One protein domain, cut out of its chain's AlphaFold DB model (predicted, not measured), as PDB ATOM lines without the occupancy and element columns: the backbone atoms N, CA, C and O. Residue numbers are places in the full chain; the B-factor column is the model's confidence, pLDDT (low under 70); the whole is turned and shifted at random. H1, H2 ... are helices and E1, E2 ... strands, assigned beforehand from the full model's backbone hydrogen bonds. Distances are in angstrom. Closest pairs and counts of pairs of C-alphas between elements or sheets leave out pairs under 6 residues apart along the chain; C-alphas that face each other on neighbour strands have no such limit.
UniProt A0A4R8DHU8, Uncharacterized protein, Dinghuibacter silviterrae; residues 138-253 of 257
ATOM      1  N   LEU A 138     116.458 146.376 142.651       95.56
ATOM      2  CA  LEU A 138     115.094 145.909 142.881       95.56
ATOM      3  C   LEU A 138     115.116 144.397 143.112       95.56
ATOM      4  O   LEU A 138     115.521 143.626 142.239       95.56
ATOM      5  N   ILE A 139     114.640 143.963 144.272       92.44
ATOM      6  CA  ILE A 139     114.502 142.555 144.634       92.44
ATOM      7  C   ILE A 139     113.042 142.163 144.432       92.44
ATOM      8  O   ILE A 139     112.167 142.586 145.184       92.44
ATOM      9  N   LEU A 140     112.776 141.350 143.413       93.50
ATOM     10  CA  LEU A 140     111.437 140.876 143.079       93.50
ATOM     11  C   LEU A 140     111.208 139.521 143.761       93.50
ATOM     12  O   LEU A 140     111.670 138.490 143.263       93.50
ATOM     13  N   ALA A 141     110.533 139.515 144.910       89.31
ATOM     14  CA  ALA A 141     110.216 138.287 145.630       89.31
ATOM     15  C   ALA A 141     109.113 137.517 144.897       89.31
ATOM     16  O   ALA A 141     108.004 138.019 144.705       89.31
ATOM     17  N   TYR A 142     109.428 136.292 144.481       89.88
ATOM     18  CA  TYR A 142     108.539 135.479 143.667       89.88
ATOM     19  C   TYR A 142     108.442 134.059 144.206       89.88
ATOM     20  O   TYR A 142     109.452 133.408 144.447       89.88
ATOM     21  N   ASP A 143     107.213 133.579 144.351       86.00
ATOM     22  CA  ASP A 143     106.851 132.258 144.880       86.00
ATOM     23  C   ASP A 143     105.954 131.459 143.912       86.00
ATOM     24  O   ASP A 143     105.558 130.338 144.218       86.00
ATOM     25  N   GLY A 144     105.624 132.021 142.742       88.81
ATOM     26  CA  GLY A 144     104.670 131.431 141.797       88.81
ATOM     27  C   GLY A 144     103.206 131.803 142.026       88.81
ATOM     28  O   GLY A 144     102.371 131.459 141.192       88.81
ATOM     29  N   SER A 145     102.878 132.498 143.118       88.19
ATOM     30  CA  SER A 145     101.510 132.930 143.403       88.19
ATOM     31  C   SER A 145     101.049 134.061 142.477       88.19
ATOM     32  O   SER A 145     101.835 134.833 141.921       88.19
ATOM     33  N   ALA A 146      99.727 134.195 142.338       91.44
ATOM     34  CA  ALA A 146      99.130 135.314 141.617       91.44
ATOM     35  C   ALA A 146      99.493 136.668 142.250       91.44
ATOM     36  O   ALA A 146      99.621 137.658 141.529       91.44
ATOM     37  N   ASP A 147      99.694 136.703 143.568       88.75
ATOM     38  CA  ASP A 147      99.998 137.928 144.297       88.75
ATOM     39  C   ASP A 147     101.450 138.376 144.139       88.75
ATOM     40  O   ASP A 147     101.693 139.572 143.992       88.75
ATOM     41  N   SER A 148     102.424 137.458 144.111       89.50
ATOM     42  CA  SER A 148     103.811 137.850 143.814       89.50
ATOM     43  C   SER A 148     103.924 138.433 142.408       89.50
ATOM     44  O   SER A 148     104.521 139.493 142.215       89.50
ATOM     45  N   MET A 149     103.254 137.820 141.429       95.00
ATOM     46  CA  MET A 149     103.164 138.379 140.082       95.00
ATOM     47  C   MET A 149     102.405 139.714 140.056       95.00
ATOM     48  O   MET A 149     102.789 140.635 139.331       95.00
ATOM     49  N   TYR A 150     101.331 139.850 140.839       95.19
ATOM     50  CA  TYR A 150     100.589 141.102 140.957       95.19
ATOM     51  C   TYR A 150     101.483 142.236 141.463       95.19
ATOM     52  O   TYR A 150     101.526 143.278 140.814       95.19
ATOM     53  N   ALA A 151     102.263 142.020 142.524       94.56
ATOM     54  CA  ALA A 151     103.190 143.021 143.043       94.56
ATOM     55  C   ALA A 151     104.265 143.428 142.035       94.56
ATOM     56  O   ALA A 151     104.465 144.618 141.797       94.56
ATOM     57  N   ILE A 152     104.906 142.450 141.388       96.75
ATOM     58  CA  ILE A 152     105.940 142.699 140.373       96.75
ATOM     59  C   ILE A 152     105.386 143.535 139.216       96.75
ATOM     60  O   ILE A 152     106.056 144.444 138.720       96.75
ATOM     61  N   ARG A 153     104.157 143.247 138.779       97.31
ATOM     62  CA  ARG A 153     103.500 144.001 137.710       97.31
ATOM     63  C   ARG A 153     103.075 145.393 138.164       97.31
ATOM     64  O   ARG A 153     103.329 146.353 137.443       97.31
ATOM     65  N   GLN A 154     102.462 145.513 139.341       97.06
ATOM     66  CA  GLN A 154     102.013 146.807 139.856       97.06
ATOM     67  C   GLN A 154     103.179 147.760 140.089       97.06
ATOM     68  O   GLN A 154     103.085 148.926 139.720       97.06
ATOM     69  N   PHE A 155     104.305 147.267 140.606       97.62
ATOM     70  CA  PHE A 155     105.505 148.081 140.758       97.62
ATOM     71  C   PHE A 155     105.991 148.634 139.409       97.62
ATOM     72  O   PHE A 155     106.261 149.827 139.290       97.62
ATOM     73  N   ALA A 156     106.036 147.793 138.371       97.38
ATOM     74  CA  ALA A 156     106.445 148.220 137.034       97.38
ATOM     75  C   ALA A 156     105.515 149.286 136.433       97.38
ATOM     76  O   ALA A 156     105.974 150.181 135.724       97.38
ATOM     77  N   TYR A 157     104.213 149.200 136.714       96.25
ATOM     78  CA  TYR A 157     103.216 150.149 136.210       96.25
ATOM     79  C   TYR A 157     103.209 151.461 136.992       96.25
ATOM     80  O   TYR A 157     103.045 152.526 136.398       96.25
ATOM     81  N   LEU A 158     103.415 151.395 138.308       96.00
ATOM     82  CA  LEU A 158     103.489 152.570 139.169       96.00
ATOM     83  C   LEU A 158     104.799 153.331 139.012       96.00
ATOM     84  O   LEU A 158     104.795 154.551 139.146       96.00
ATOM     85  N   PHE A 159     105.906 152.652 138.715       95.62
ATOM     86  CA  PHE A 159     107.230 153.268 138.640       95.62
ATOM     87  C   PHE A 159     107.960 152.952 137.327       95.62
ATOM     88  O   PHE A 159     109.074 152.416 137.360       95.62
ATOM     89  N   PRO A 160     107.394 153.292 136.150       95.00
ATOM     90  CA  PRO A 160     108.063 153.076 134.866       95.00
ATOM     91  C   PRO A 160     109.445 153.746 134.800       95.00
ATOM     92  O   PRO A 160     110.358 153.233 134.151       95.00
ATOM     93  N   GLU A 161     109.632 154.856 135.519       94.75
ATOM     94  CA  GLU A 161     110.908 155.560 135.657       94.75
ATOM     95  C   GLU A 161     112.014 154.720 136.330       94.75
ATOM     96  O   GLU A 161     113.194 154.911 136.034       94.75
ATOM     97  N   LEU A 162     111.658 153.753 137.185       95.50
ATOM     98  CA  LEU A 162     112.604 152.914 137.930       95.50
ATOM     99  C   LEU A 162     112.946 151.615 137.188       95.50
ATOM    100  O   LEU A 162     113.799 150.851 137.630       95.50
ATOM    101  N   MET A 163     112.351 151.362 136.021       96.06
ATOM    102  CA  MET A 163     112.558 150.123 135.256       96.06
ATOM    103  C   MET A 163     113.955 149.991 134.624       96.06
ATOM    104  O   MET A 163     114.301 148.950 134.061       96.06
ATOM    105  N   GLY A 164     114.767 151.051 134.693       95.94
ATOM    106  CA  GLY A 164     116.189 151.022 134.346       95.94
ATOM    107  C   GLY A 164     117.101 150.478 135.453       95.94
ATOM    108  O   GLY A 164     118.255 150.159 135.163       95.94
ATOM    109  N   VAL A 165     116.601 150.373 136.688       96.56
ATOM    110  CA  VAL A 165     117.340 149.836 137.838       96.56
ATOM    111  C   VAL A 165     117.547 148.330 137.663       96.56
ATOM    112  O   VAL A 165     116.756 147.646 137.010       96.56
ATOM    113  N   HIS A 166     118.642 147.804 138.213       96.31
ATOM    114  CA  HIS A 166     118.884 146.366 138.232       96.31
ATOM    115  C   HIS A 166     117.773 145.647 138.988       96.31
ATOM    116  O   HIS A 166     117.536 145.934 140.155       96.31
ATOM    117  N   ALA A 167     117.106 144.708 138.323       97.31
ATOM    118  CA  ALA A 167     116.049 143.907 138.907       97.31
ATOM    119  C   ALA A 167     116.480 142.446 138.991       97.31
ATOM    120  O   ALA A 167     116.824 141.815 137.986       97.31
ATOM    121  N   THR A 168     116.416 141.895 140.196       95.19
ATOM    122  CA  THR A 168     116.665 140.483 140.446       95.19
ATOM    123  C   THR A 168     115.407 139.828 140.972       95.19
ATOM    124  O   THR A 168     114.974 140.110 142.087       95.19
ATOM    125  N   LEU A 169     114.844 138.908 140.192       94.56
ATOM    126  CA  LEU A 169     113.823 138.004 140.702       94.56
ATOM    127  C   LEU A 169     114.468 136.943 141.570       94.56
ATOM    128  O   LEU A 169     115.378 136.251 141.119       94.56
ATOM    129  N   VAL A 170     113.973 136.811 142.795       90.44
ATOM    130  CA  VAL A 170     114.458 135.845 143.773       90.44
ATOM    131  C   VAL A 170     113.349 134.851 144.087       90.44
ATOM    132  O   VAL A 170     112.268 135.228 144.534       90.44
ATOM    133  N   PHE A 171     113.654 133.573 143.873       88.50
ATOM    134  CA  PHE A 171     112.857 132.444 144.342       88.50
ATOM    135  C   PHE A 171     113.666 131.673 145.386       88.50
ATOM    136  O   PHE A 171     114.779 131.220 145.102       88.50
ATOM    137  N   ILE A 172     113.104 131.536 146.586       83.06
ATOM    138  CA  ILE A 172     113.729 130.855 147.723       83.06
ATOM    139  C   ILE A 172     113.006 129.530 147.952       83.06
ATOM    140  O   ILE A 172     111.781 129.495 148.035       83.06
ATOM    141  N   SER A 173     113.758 128.439 148.068       81.62
ATOM    142  CA  SER A 173     113.201 127.133 148.414       81.62
ATOM    143  C   SER A 173     114.181 126.307 149.232       81.62
ATOM    144  O   SER A 173     115.370 126.267 148.935       81.62
ATOM    145  N   ASN A 174     113.674 125.571 150.221       79.19
ATOM    146  CA  ASN A 174     114.476 124.606 150.979       79.19
ATOM    147  C   ASN A 174     114.766 123.325 150.179       79.19
ATOM    148  O   ASN A 174     115.580 122.514 150.607       79.19
ATOM    149  N   ASN A 175     114.098 123.124 149.037       84.88
ATOM    150  CA  ASN A 175     114.337 121.991 148.153       84.88
ATOM    151  C   ASN A 175     115.371 122.381 147.069       84.88
ATOM    152  O   ASN A 175     115.050 123.205 146.207       84.88
ATOM    153  N   PRO A 176     116.576 121.772 147.052       83.62
ATOM    154  CA  PRO A 176     117.609 122.033 146.046       83.62
ATOM    155  C   PRO A 176     117.196 121.711 144.607       83.62
ATOM    156  O   PRO A 176     117.844 122.179 143.671       83.62
ATOM    157  N   GLU A 177     116.131 120.934 144.407       88.50
ATOM    158  CA  GLU A 177     115.583 120.582 143.092       88.50
ATOM    159  C   GLU A 177     114.390 121.453 142.684       88.50
ATOM    160  O   GLU A 177     113.971 121.414 141.527       88.50
ATOM    161  N   ALA A 178     113.850 122.275 143.594       87.69
ATOM    162  CA  ALA A 178     112.722 123.136 143.264       87.69
ATOM    163  C   ALA A 178     113.095 124.085 142.123       87.69
ATOM    164  O   ALA A 178     114.117 124.768 142.170       87.69
ATOM    165  N   GLN A 179     112.256 124.137 141.097       92.56
ATOM    166  CA  GLN A 179     112.403 125.084 140.001       92.56
ATOM    167  C   GLN A 179     111.564 126.326 140.273       92.56
ATOM    168  O   GLN A 179     110.599 126.279 141.031       92.56
ATOM    169  N   ILE A 180     111.930 127.435 139.631       92.44
ATOM    170  CA  ILE A 180     111.133 128.658 139.690       92.44
ATOM    171  C   ILE A 180     109.772 128.362 139.035       92.44
ATOM    172  O   ILE A 180     109.747 128.016 137.848       92.44
ATOM    173  N   PRO A 181     108.644 128.480 139.758       92.44
ATOM    174  CA  PRO A 181     107.332 128.182 139.197       92.44
ATOM    175  C   PRO A 181     107.035 129.076 137.990       92.44
ATOM    176  O   PRO A 181     107.329 130.268 138.017       92.44
ATOM    177  N   HIS A 182     106.464 128.529 136.917       96.06
ATOM    178  CA  HIS A 182     106.120 129.298 135.707       96.06
ATOM    179  C   HIS A 182     107.278 130.168 135.155       96.06
ATOM    180  O   HIS A 182     107.046 131.258 134.629       96.06
ATOM    181  N   ALA A 183     108.527 129.684 135.256       96.06
ATOM    182  CA  ALA A 183     109.742 130.443 134.941       96.06
ATOM    183  C   ALA A 183     109.721 131.148 133.574       96.06
ATOM    184  O   ALA A 183     110.219 132.266 133.463       96.06
ATOM    185  N   ALA A 184     109.166 130.506 132.540       97.38
ATOM    186  CA  ALA A 184     109.084 131.081 131.198       97.38
ATOM    187  C   ALA A 184     108.196 132.336 131.166       97.38
ATOM    188  O   ALA A 184     108.648 133.381 130.708       97.38
ATOM    189  N   GLY A 185     106.984 132.257 131.722       97.50
ATOM    190  CA  GLY A 185     106.031 133.369 131.711       97.50
ATOM    191  C   GLY A 185     106.488 134.545 132.574       97.50
ATOM    192  O   GLY A 185     106.438 135.693 132.139       97.50
ATOM    193  N   VAL A 186     107.016 134.276 133.775       97.25
ATOM    194  CA  VAL A 186     107.535 135.359 134.629       97.25
ATOM    195  C   VAL A 186     108.778 136.009 134.018       97.25
ATOM    196  O   VAL A 186     108.929 137.228 134.088       97.25
ATOM    197  N   ARG A 187     109.645 135.225 133.358       97.94
ATOM    198  CA  ARG A 187     110.797 135.757 132.626       97.94
ATOM    199  C   ARG A 187     110.346 136.658 131.487       97.94
ATOM    200  O   ARG A 187     110.866 137.760 131.395       97.94
ATOM    201  N   GLU A 188     109.416 136.197 130.653       98.06
ATOM    202  CA  GLU A 188     108.881 136.951 129.514       98.06
ATOM    203  C   GLU A 188     108.323 138.311 129.950       98.06
ATOM    204  O   GLU A 188     108.699 139.347 129.398       98.06
ATOM    205  N   PHE A 189     107.511 138.329 131.010       98.19
ATOM    206  CA  PHE A 189     107.030 139.577 131.590       98.19
ATOM    207  C   PHE A 189     108.193 140.462 132.065       98.19
ATOM    208  O   PHE A 189     108.276 141.641 131.717       98.19
ATOM    209  N   CYS A 190     109.117 139.904 132.850       97.81
ATOM    210  CA  CYS A 190     110.158 140.707 133.478       97.81
ATOM    211  C   CYS A 190     111.157 141.285 132.473       97.81
ATOM    212  O   CYS A 190     111.536 142.438 132.627       97.81
ATOM    213  N   VAL A 191     111.553 140.551 131.427       97.19
ATOM    214  CA  VAL A 191     112.449 141.100 130.388       97.19
ATOM    215  C   VAL A 191     111.775 142.185 129.548       97.19
ATOM    216  O   VAL A 191     112.463 143.033 128.990       97.19
ATOM    217  N   THR A 192     110.442 142.173 129.473       96.94
ATOM    218  CA  THR A 192     109.663 143.196 128.765       96.94
ATOM    219  C   THR A 192     109.624 144.509 129.547       96.94
ATOM    220  O   THR A 192     109.739 145.583 128.959       96.94
ATOM    221  N   HIS A 193     109.478 144.435 130.872       97.50
ATOM    222  CA  HIS A 193     109.301 145.618 131.717       97.50
ATOM    223  C   HIS A 193     110.593 146.113 132.377       97.50
ATOM    224  O   HIS A 193     110.796 147.319 132.454       97.50
ATOM    225  N   TYR A 194     111.482 145.220 132.810       97.62
ATOM    226  CA  TYR A 194     112.707 145.547 133.543       97.62
ATOM    227  C   TYR A 194     113.926 145.444 132.622       97.62
ATOM    228  O   TYR A 194     114.333 144.357 132.210       97.62
ATOM    229  N   LYS A 195     114.563 146.584 132.329       95.81
ATOM    230  CA  LYS A 195     115.639 146.677 131.321       95.81
ATOM    231  C   LYS A 195     116.898 145.895 131.702       95.81
ATOM    232  O   LYS A 195     117.659 145.484 130.829       95.81
ATOM    233  N   ARG A 196     117.150 145.728 133.003       96.62
ATOM    234  CA  ARG A 196     118.338 145.063 133.562       96.62
ATOM    235  C   ARG A 196     117.904 143.928 134.480       96.62
ATOM    236  O   ARG A 196     117.984 144.048 135.698       96.62
ATOM    237  N   PHE A 197     117.421 142.844 133.887       97.56
ATOM    238  CA  PHE A 197     116.782 141.751 134.615       97.56
ATOM    239  C   PHE A 197     117.660 140.501 134.747       97.56
ATOM    240  O   PHE A 197     118.280 140.054 133.781       97.56
ATOM    241  N   ARG A 198     117.641 139.877 135.930       96.25
ATOM    242  CA  ARG A 198     118.140 138.512 136.154       96.25
ATOM    243  C   ARG A 198     117.204 137.722 137.069       96.25
ATOM    244  O   ARG A 198     116.455 138.291 137.855       96.25
ATOM    245  N   MET A 199     117.287 136.397 136.986       95.06
ATOM    246  CA  MET A 199     116.578 135.479 137.882       95.06
ATOM    247  C   MET A 199     117.589 134.717 138.723       95.06
ATOM    248  O   MET A 199     118.557 134.178 138.184       95.06
ATOM    249  N   LEU A 200     117.332 134.646 140.020       90.94
ATOM    250  CA  LEU A 200     118.134 133.938 140.992       90.94
ATOM    251  C   LEU A 200     117.255 132.941 141.741       90.94
ATOM    252  O   LEU A 200     116.187 133.268 142.258       90.94
ATOM    253  N   ARG A 201     117.741 131.707 141.800       89.06
ATOM    254  CA  ARG A 201     117.176 130.656 142.631       89.06
ATOM    255  C   ARG A 201     118.111 130.426 143.802       89.06
ATOM    256  O   ARG A 201     119.286 130.139 143.582       89.06
ATOM    257  N   LEU A 202     117.578 130.508 145.011       83.94
ATOM    258  CA  LEU A 202     118.340 130.325 146.234       83.94
ATOM    259  C   LEU A 202     117.821 129.128 147.017       83.94
ATOM    260  O   LEU A 202     116.619 128.980 147.237       83.94
ATOM    261  N   THR A 203     118.759 128.287 147.442       82.81
ATOM    262  CA  THR A 203     118.493 127.147 148.317       82.81
ATOM    263  C   THR A 203     118.958 127.490 149.722       82.81
ATOM    264  O   THR A 203     120.083 127.185 150.102       82.81
ATOM    265  N   MET A 204     118.118 128.217 150.453       75.69
ATOM    266  CA  MET A 204     118.394 128.691 151.810       75.69
ATOM    267  C   MET A 204     117.088 129.040 152.513       75.69
ATOM    268  O   MET A 204     116.041 129.141 151.871       75.69
ATOM    269  N   LYS A 205     117.154 129.278 153.822       68.19
ATOM    270  CA  LYS A 205     116.002 129.813 154.553       68.19
ATOM    271  C   LYS A 205     115.837 131.313 154.260       68.19
ATOM    272  O   LYS A 205     116.842 132.008 154.110       68.19
ATOM    273  N   PRO A 206     114.606 131.860 154.259       64.56
ATOM    274  CA  PRO A 206     114.369 133.296 154.061       64.56
ATOM    275  C   PRO A 206     115.158 134.211 155.014       64.56
ATOM    276  O   PRO A 206     115.567 135.301 154.626       64.56
ATOM    277  N   VAL A 207     115.419 133.753 156.243       61.09
ATOM    278  CA  VAL A 207     116.228 134.480 157.240       61.09
ATOM    279  C   VAL A 207     117.681 134.646 156.772       61.09
ATOM    280  O   VAL A 207     118.243 135.735 156.836       61.09
ATOM    281  N   GLU A 208     118.285 133.583 156.239       66.12
ATOM    282  CA  GLU A 208     119.686 133.566 155.786       66.12
ATOM    283  C   GLU A 208     119.901 134.443 154.543       66.12
ATOM    284  O   GLU A 208     120.959 135.061 154.379       66.12
ATOM    285  N   PHE A 209     118.872 134.543 153.694       68.50
ATOM    286  CA  PHE A 209     118.854 135.417 152.522       68.50
ATOM    287  C   PHE A 209     119.050 136.889 152.893       68.50
ATOM    288  O   PHE A 209     119.816 137.597 152.237       68.50
ATOM    289  N   TYR A 210     118.399 137.345 153.962       63.84
ATOM    290  CA  TYR A 210     118.454 138.744 154.370       63.84
ATOM    291  C   TYR A 210     119.850 139.134 154.872       63.84
ATOM    292  O   TYR A 210     120.428 140.104 154.382       63.84
ATOM    293  N   HIS A 211     120.417 138.330 155.779       61.50
ATOM    294  CA  HIS A 211     121.747 138.563 156.354       61.50
ATOM    295  C   HIS A 211     122.860 138.546 155.306       61.50
ATOM    296  O   HIS A 211     123.790 139.344 155.362       61.50
ATOM    297  N   THR A 212     122.780 137.618 154.355       66.38
ATOM    298  CA  THR A 212     123.906 137.367 153.451       66.38
ATOM    299  C   THR A 212     123.807 138.199 152.186       66.38
ATOM    300  O   THR A 212     124.820 138.643 151.664       66.38
ATOM    301  N   TRP A 213     122.601 138.393 151.650       69.62
ATOM    302  CA  TRP A 213     122.443 138.891 150.289       69.62
ATOM    303  C   TRP A 213     122.006 140.351 150.243       69.62
ATOM    304  O   TRP A 213     122.618 141.138 149.526       69.62
ATOM    305  N   ILE A 214     121.008 140.733 151.045       70.19
ATOM    306  CA  ILE A 214     120.484 142.107 151.058       70.19
ATOM    307  C   ILE A 214     121.505 143.080 151.652       70.19
ATOM    308  O   ILE A 214     121.707 144.156 151.095       70.19
ATOM    309  N   GLY A 215     122.211 142.689 152.718       66.69
ATOM    310  CA  GLY A 215     123.223 143.538 153.354       66.69
ATOM    311  C   GLY A 215     124.413 143.906 152.457       66.69
ATOM    312  O   GLY A 215     125.074 144.913 152.698       66.69
ATOM    313  N   MET A 216     124.672 143.136 151.396       73.00
ATOM    314  CA  MET A 216     125.733 143.433 150.423       73.00
ATOM    315  C   MET A 216     125.279 144.371 149.295       73.00
ATOM    316  O   MET A 216     126.095 144.783 148.469       73.00
ATOM    317  N   MET A 217     123.985 144.682 149.212       80.25
ATOM    318  CA  MET A 217     123.423 145.482 148.131       80.25
ATOM    319  C   MET A 217     123.434 146.966 148.461       80.25
ATOM    320  O   MET A 217     123.167 147.388 149.581       80.25
ATOM    321  N   THR A 218     123.691 147.787 147.448       83.94
ATOM    322  CA  THR A 218     123.587 149.241 147.575       83.94
ATOM    323  C   THR A 218     122.143 149.671 147.323       83.94
ATOM    324  O   THR A 218     121.647 149.551 146.206       83.94
ATOM    325  N   HIS A 219     121.479 150.181 148.363       88.81
ATOM    326  CA  HIS A 219     120.096 150.681 148.322       88.81
ATOM    327  C   HIS A 219     119.073 149.685 147.724       88.81
ATOM    328  O   HIS A 219     118.371 150.032 146.765       88.81
ATOM    329  N   PRO A 220     118.986 148.447 148.244       89.19
ATOM    330  CA  PRO A 220     118.015 147.468 147.772       89.19
ATOM    331  C   PRO A 220     116.591 147.872 148.159       89.19
ATOM    332  O   PRO A 220     116.343 148.318 149.277       89.19
ATOM    333  N   TRP A 221     115.648 147.679 147.244       91.69
ATOM    334  CA  TRP A 221     114.217 147.735 147.528       91.69
ATOM    335  C   TRP A 221     113.606 146.355 147.353       91.69
ATOM    336  O   TRP A 221     113.911 145.656 146.385       91.69
ATOM    337  N   LEU A 222     112.718 145.973 148.266       89.25
ATOM    338  CA  LEU A 222     112.008 144.702 148.201       89.25
ATOM    339  C   LEU A 222     110.603 144.893 147.629       89.25
ATOM    340  O   LEU A 222     109.847 145.726 148.114       89.25
ATOM    341  N   ILE A 223     110.245 144.092 146.630       92.62
ATOM    342  CA  ILE A 223     108.932 144.073 145.984       92.62
ATOM    343  C   ILE A 223     108.306 142.715 146.280       92.62
ATOM    344  O   ILE A 223     108.864 141.685 145.897       92.62
ATOM    345  N   THR A 224     107.160 142.700 146.961       87.44
ATOM    346  CA  THR A 224     106.529 141.463 147.440       87.44
ATOM    347  C   THR A 224     105.002 141.474 147.333       87.44
ATOM    348  O   THR A 224     104.355 142.514 147.432       87.44
ATOM    349  N   GLY A 225     104.434 140.280 147.134       82.25
ATOM    350  CA  GLY A 225     102.992 140.022 147.096       82.25
ATOM    351  C   GLY A 225     102.347 139.831 148.474       82.25
ATOM    352  O   GLY A 225     102.917 140.197 149.501       82.25
ATOM    353  N   SER A 226     101.201 139.141 148.510       64.38
ATOM    354  CA  SER A 226     100.490 138.712 149.730       64.38
ATOM    355  C   SER A 226     101.282 137.715 150.578       64.38
ATOM    356  O   SER A 226     101.030 137.603 151.773       64.38
ATOM    357  N   TYR A 227     102.283 137.037 150.007       53.06
ATOM    358  CA  TYR A 227     103.274 136.270 150.771       53.06
ATOM    359  C   TYR A 227     104.172 137.173 151.629       53.06
ATOM    360  O   TYR A 227     104.730 136.740 152.638       53.06
ATOM    361  N   GLY A 228     104.192 138.470 151.304       50.06
ATOM    362  CA  GLY A 228     104.576 139.547 152.199       50.06
ATOM    363  C   GLY A 228     103.808 139.508 153.518       50.06
ATOM    364  O   GLY A 228     104.336 139.970 154.499       50.06
ATOM    365  N   ARG A 229     102.624 138.899 153.638       49.97
ATOM    366  CA  ARG A 229     101.935 138.768 154.933       49.97
ATOM    367  C   ARG A 229     102.628 137.773 155.849       49.97
ATOM    368  O   ARG A 229     102.805 138.098 157.011       49.97
ATOM    369  N   SER A 230     103.052 136.609 155.357       49.78
ATOM    370  CA  SER A 230     103.822 135.647 156.160       49.78
ATOM    371  C   SER A 230     105.243 136.143 156.380       49.78
ATOM    372  O   SER A 230     105.720 136.092 157.500       49.78
ATOM    373  N   PHE A 231     105.873 136.722 155.356       50.06
ATOM    374  CA  PHE A 231     107.212 137.304 155.442       50.06
ATOM    375  C   PHE A 231     107.269 138.547 156.346       50.06
ATOM    376  O   PHE A 231     108.132 138.625 157.209       50.06
ATOM    377  N   LEU A 232     106.318 139.483 156.228       52.03
ATOM    378  CA  LEU A 232     106.171 140.641 157.120       52.03
ATOM    379  C   LEU A 232     105.672 140.204 158.501       52.03
ATOM    380  O   LEU A 232     106.098 140.767 159.493       52.03
ATOM    381  N   SER A 233     104.811 139.188 158.621       49.62
ATOM    382  CA  SER A 233     104.393 138.643 159.926       49.62
ATOM    383  C   SER A 233     105.542 137.941 160.650       49.62
ATOM    384  O   SER A 233     105.693 138.127 161.856       49.62
ATOM    385  N   GLU A 234     106.364 137.177 159.924       51.97
ATOM    386  CA  GLU A 234     107.610 136.583 160.412       51.97
ATOM    387  C   GLU A 234     108.588 137.684 160.797       51.97
ATOM    388  O   GLU A 234     109.070 137.655 161.921       51.97
ATOM    389  N   MET A 235     108.767 138.709 159.961       47.03
ATOM    390  CA  MET A 235     109.485 139.945 160.287       47.03
ATOM    391  C   MET A 235     108.996 140.606 161.582       47.03
ATOM    392  O   MET A 235     109.790 140.990 162.432       47.03
ATOM    393  N   LEU A 236     107.681 140.662 161.775       45.03
ATOM    394  CA  LEU A 236     107.009 141.208 162.953       45.03
ATOM    395  C   LEU A 236     106.974 140.229 164.146       45.03
ATOM    396  O   LEU A 236     106.421 140.559 165.198       45.03
ATOM    397  N   SER A 237     107.496 139.009 164.001       43.41
ATOM    398  CA  SER A 237     107.613 138.044 165.096       43.41
ATOM    399  C   SER A 237     108.835 138.381 165.952       43.41
ATOM    400  O   SER A 237     109.882 138.762 165.429       43.41
ATOM    401  N   LYS A 238     108.726 138.213 167.279       41.47
ATOM    402  CA  LYS A 238     109.796 138.529 168.252       41.47
ATOM    403  C   LYS A 238     111.159 137.898 167.918       41.47
ATOM    404  O   LYS A 238     112.183 138.427 168.336       41.47
ATOM    405  N   SER A 239     111.179 136.781 167.193       34.56
ATOM    406  CA  SER A 239     112.403 136.084 166.783       34.56
ATOM    407  C   SER A 239     113.107 136.703 165.572       34.56
ATOM    408  O   SER A 239     114.313 136.544 165.451       34.56
ATOM    409  N   PHE A 240     112.390 137.404 164.687       36.41
ATOM    410  CA  PHE A 240     112.958 138.023 163.476       36.41
ATOM    411  C   PHE A 240     113.210 139.529 163.662       36.41
ATOM    412  O   PHE A 240     114.146 140.089 163.093       36.41
ATOM    413  N   SER A 241     112.399 140.188 164.497       42.03
ATOM    414  CA  SER A 241     112.412 141.642 164.700       42.03
ATOM    415  C   SER A 241     113.619 142.201 165.455       42.03
ATOM    416  O   SER A 241     113.797 143.417 165.497       42.03
ATOM    417  N   SER A 242     114.475 141.356 166.034       41.31
ATOM    418  CA  SER A 242     115.519 141.829 166.952       41.31
ATOM    419  C   SER A 242     116.873 142.167 166.310       41.31
ATOM    420  O   SER A 242     117.622 142.923 166.925       41.31
ATOM    421  N   GLU A 243     117.164 141.715 165.081       40.00
ATOM    422  CA  GLU A 243     118.487 141.913 164.445       40.00
ATOM    423  C   GLU A 243     118.391 142.345 162.966       40.00
ATOM    424  O   GLU A 243     118.800 143.446 162.614       40.00
ATOM    425  N   VAL A 244     117.735 141.554 162.111       40.59
ATOM    426  CA  VAL A 244     117.662 141.765 160.643       40.59
ATOM    427  C   VAL A 244     116.978 143.078 160.245       40.59
ATOM    428  O   VAL A 244     117.405 143.809 159.352       40.59
ATOM    429  N   ILE A 245     115.879 143.360 160.934       46.00
ATOM    430  CA  ILE A 245     115.015 144.530 160.772       46.00
ATOM    431  C   ILE A 245     115.712 145.782 161.322       46.00
ATOM    432  O   ILE A 245     115.694 146.833 160.682       46.00
ATOM    433  N   ARG A 246     116.443 145.654 162.437       46.25
ATOM    434  CA  ARG A 246     117.218 146.756 163.028       46.25
ATOM    435  C   ARG A 246     118.380 147.216 162.149       46.25
ATOM    436  O   ARG A 246     118.649 148.415 162.136       46.25
ATOM    437  N   GLU A 247     119.046 146.305 161.438       49.19
ATOM    438  CA  GLU A 247     120.295 146.617 160.726       49.19
ATOM    439  C   GLU A 247     120.108 147.089 159.281       49.19
ATOM    440  O   GLU A 247     120.880 147.933 158.825       49.19
ATOM    441  N   HIS A 248     119.092 146.605 158.557       53.91
ATOM    442  CA  HIS A 248     119.046 146.827 157.107       53.91
ATOM    443  C   HIS A 248     117.977 147.779 156.588       53.91
ATOM    444  O   HIS A 248     118.097 148.127 155.422       53.91
ATOM    445  N   ARG A 249     117.017 148.255 157.406       72.25
ATOM    446  CA  ARG A 249     116.068 149.360 157.105       72.25
ATOM    447  C   ARG A 249     115.887 149.624 155.593       72.25
ATOM    448  O   ARG A 249     116.328 150.659 155.096       72.25
ATOM    449  N   ILE A 250     115.309 148.673 154.850       81.06
ATOM    450  CA  ILE A 250     115.102 148.813 153.398       81.06
ATOM    451  C   ILE A 250     113.656 149.215 153.102       81.06
ATOM    452  O   ILE A 250     112.749 148.796 153.825       81.06
ATOM    453  N   PRO A 251     113.407 149.959 152.016       88.38
ATOM    454  CA  PRO A 251     112.060 150.143 151.494       88.38
ATOM    455  C   PRO A 251     111.416 148.820 151.069       88.38
ATOM    456  O   PRO A 251     112.046 147.996 150.394       88.38
ATOM    457  N   VAL A 252     110.145 148.633 151.434       87.19
ATOM    458  CA  VAL A 252     109.364 147.439 151.079       87.19
ATOM    459  C   VAL A 252     108.072 147.848 150.391       87.19
ATOM    460  O   VAL A 252     107.208 148.483 150.988       87.19
ATOM    461  N   PHE A 253     107.932 147.452 149.133       91.69
ATOM    462  CA  PHE A 253     106.715 147.584 148.353       91.69
ATOM    463  C   PHE A 253     105.875 146.310 148.466       91.69
ATOM    464  O   PHE A 253     106.346 145.210 148.159       91.69
TER     465      PHE A 253
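AT A GLANCE: This is residues 138 to 253 of the 257 residues of an uncharacterized protein of Dinghuibacter silviterrae (UniProt A0A4R8DHU8). A strongly twisted sheet of four parallel strands has two helices, H1 and H2, side by side over one face. Three short helices, H3, H4 and H5, make a loose group at the far end from H2. The 116 printed residues include five named helices and four named strands, in the order E1 H1 E2 H2 E3 H3 E4 H4 H5; the sheet's order is E3 E2 E1 E4, and the class is mixed. The whole is compact, with a radius of gyration of the C-alphas of 13.8 A and spans of 39 by 34 by 24 A.

HOW THE PARTS SIT: E2, residues 166 to 172, pairs with E3, residues 196 to 202, through N 169 and O 198 at 2.9 A, and with E1, residues 138 to 141, through N 140 and O 168 at 2.9 A. E1 pairs with E4, residues 220 to 224, through N 223 and O 139 at 2.8 A. H1, residues 146 to 158, is over E4; their closest C-alphas are Ala 151 and Thr 224, 5.7 A. H2, residues 183 to 193, lies on the same face, over E3 and E2, at a height of 9.4 A over the sheet. H1 and H2 are close but not clearly touching, C-alphas 156 and 193 being closest at 6.6 A, with a shallow tilt of 11 degrees, the same way. E1, H1, E2 and E2, H2, E3 are strand-helix-strand units, two parallel neighbour strands with a helix between, each with a right-handed crossover; H1 and H2 on one face of the sheet E3 E2 E1 E4 make two layers, helices over a sheet. H3, residues 206 to 212, only grazes the sheet; E3, H3, E4 is a split unit, E2 and E1 between its strands. H4, residues 228 to 235, is near H3, and H5, residues 244 to 248, is close to H3 but not clearly touching, C-alphas 211 and 244 being closest at 6.7 A. Each O i to N i+4 pair is within hydrogen-bond range in H1, H2, H4 and H5; H3 has 1 of 3, and 1 of 4 O i to N i+3 pairs.

IN THESE COORDINATES: E1 begins at C-alpha 138 (115.094, 145.909, 142.881). E2 is 18.9 A long, E3 19.4 A, H1 18.0 A and H2 15.5 A. H5 ends at C-alpha 248 (119.046, 146.827, 157.107).

THE WHOLE: The C-alphas farthest apart, Thr 192 and Lys 238, are 39.8 A apart. The printed part has no cut and no long link. pLDDT is under 70 at residues 205 to 213, 215 and 226 to 248.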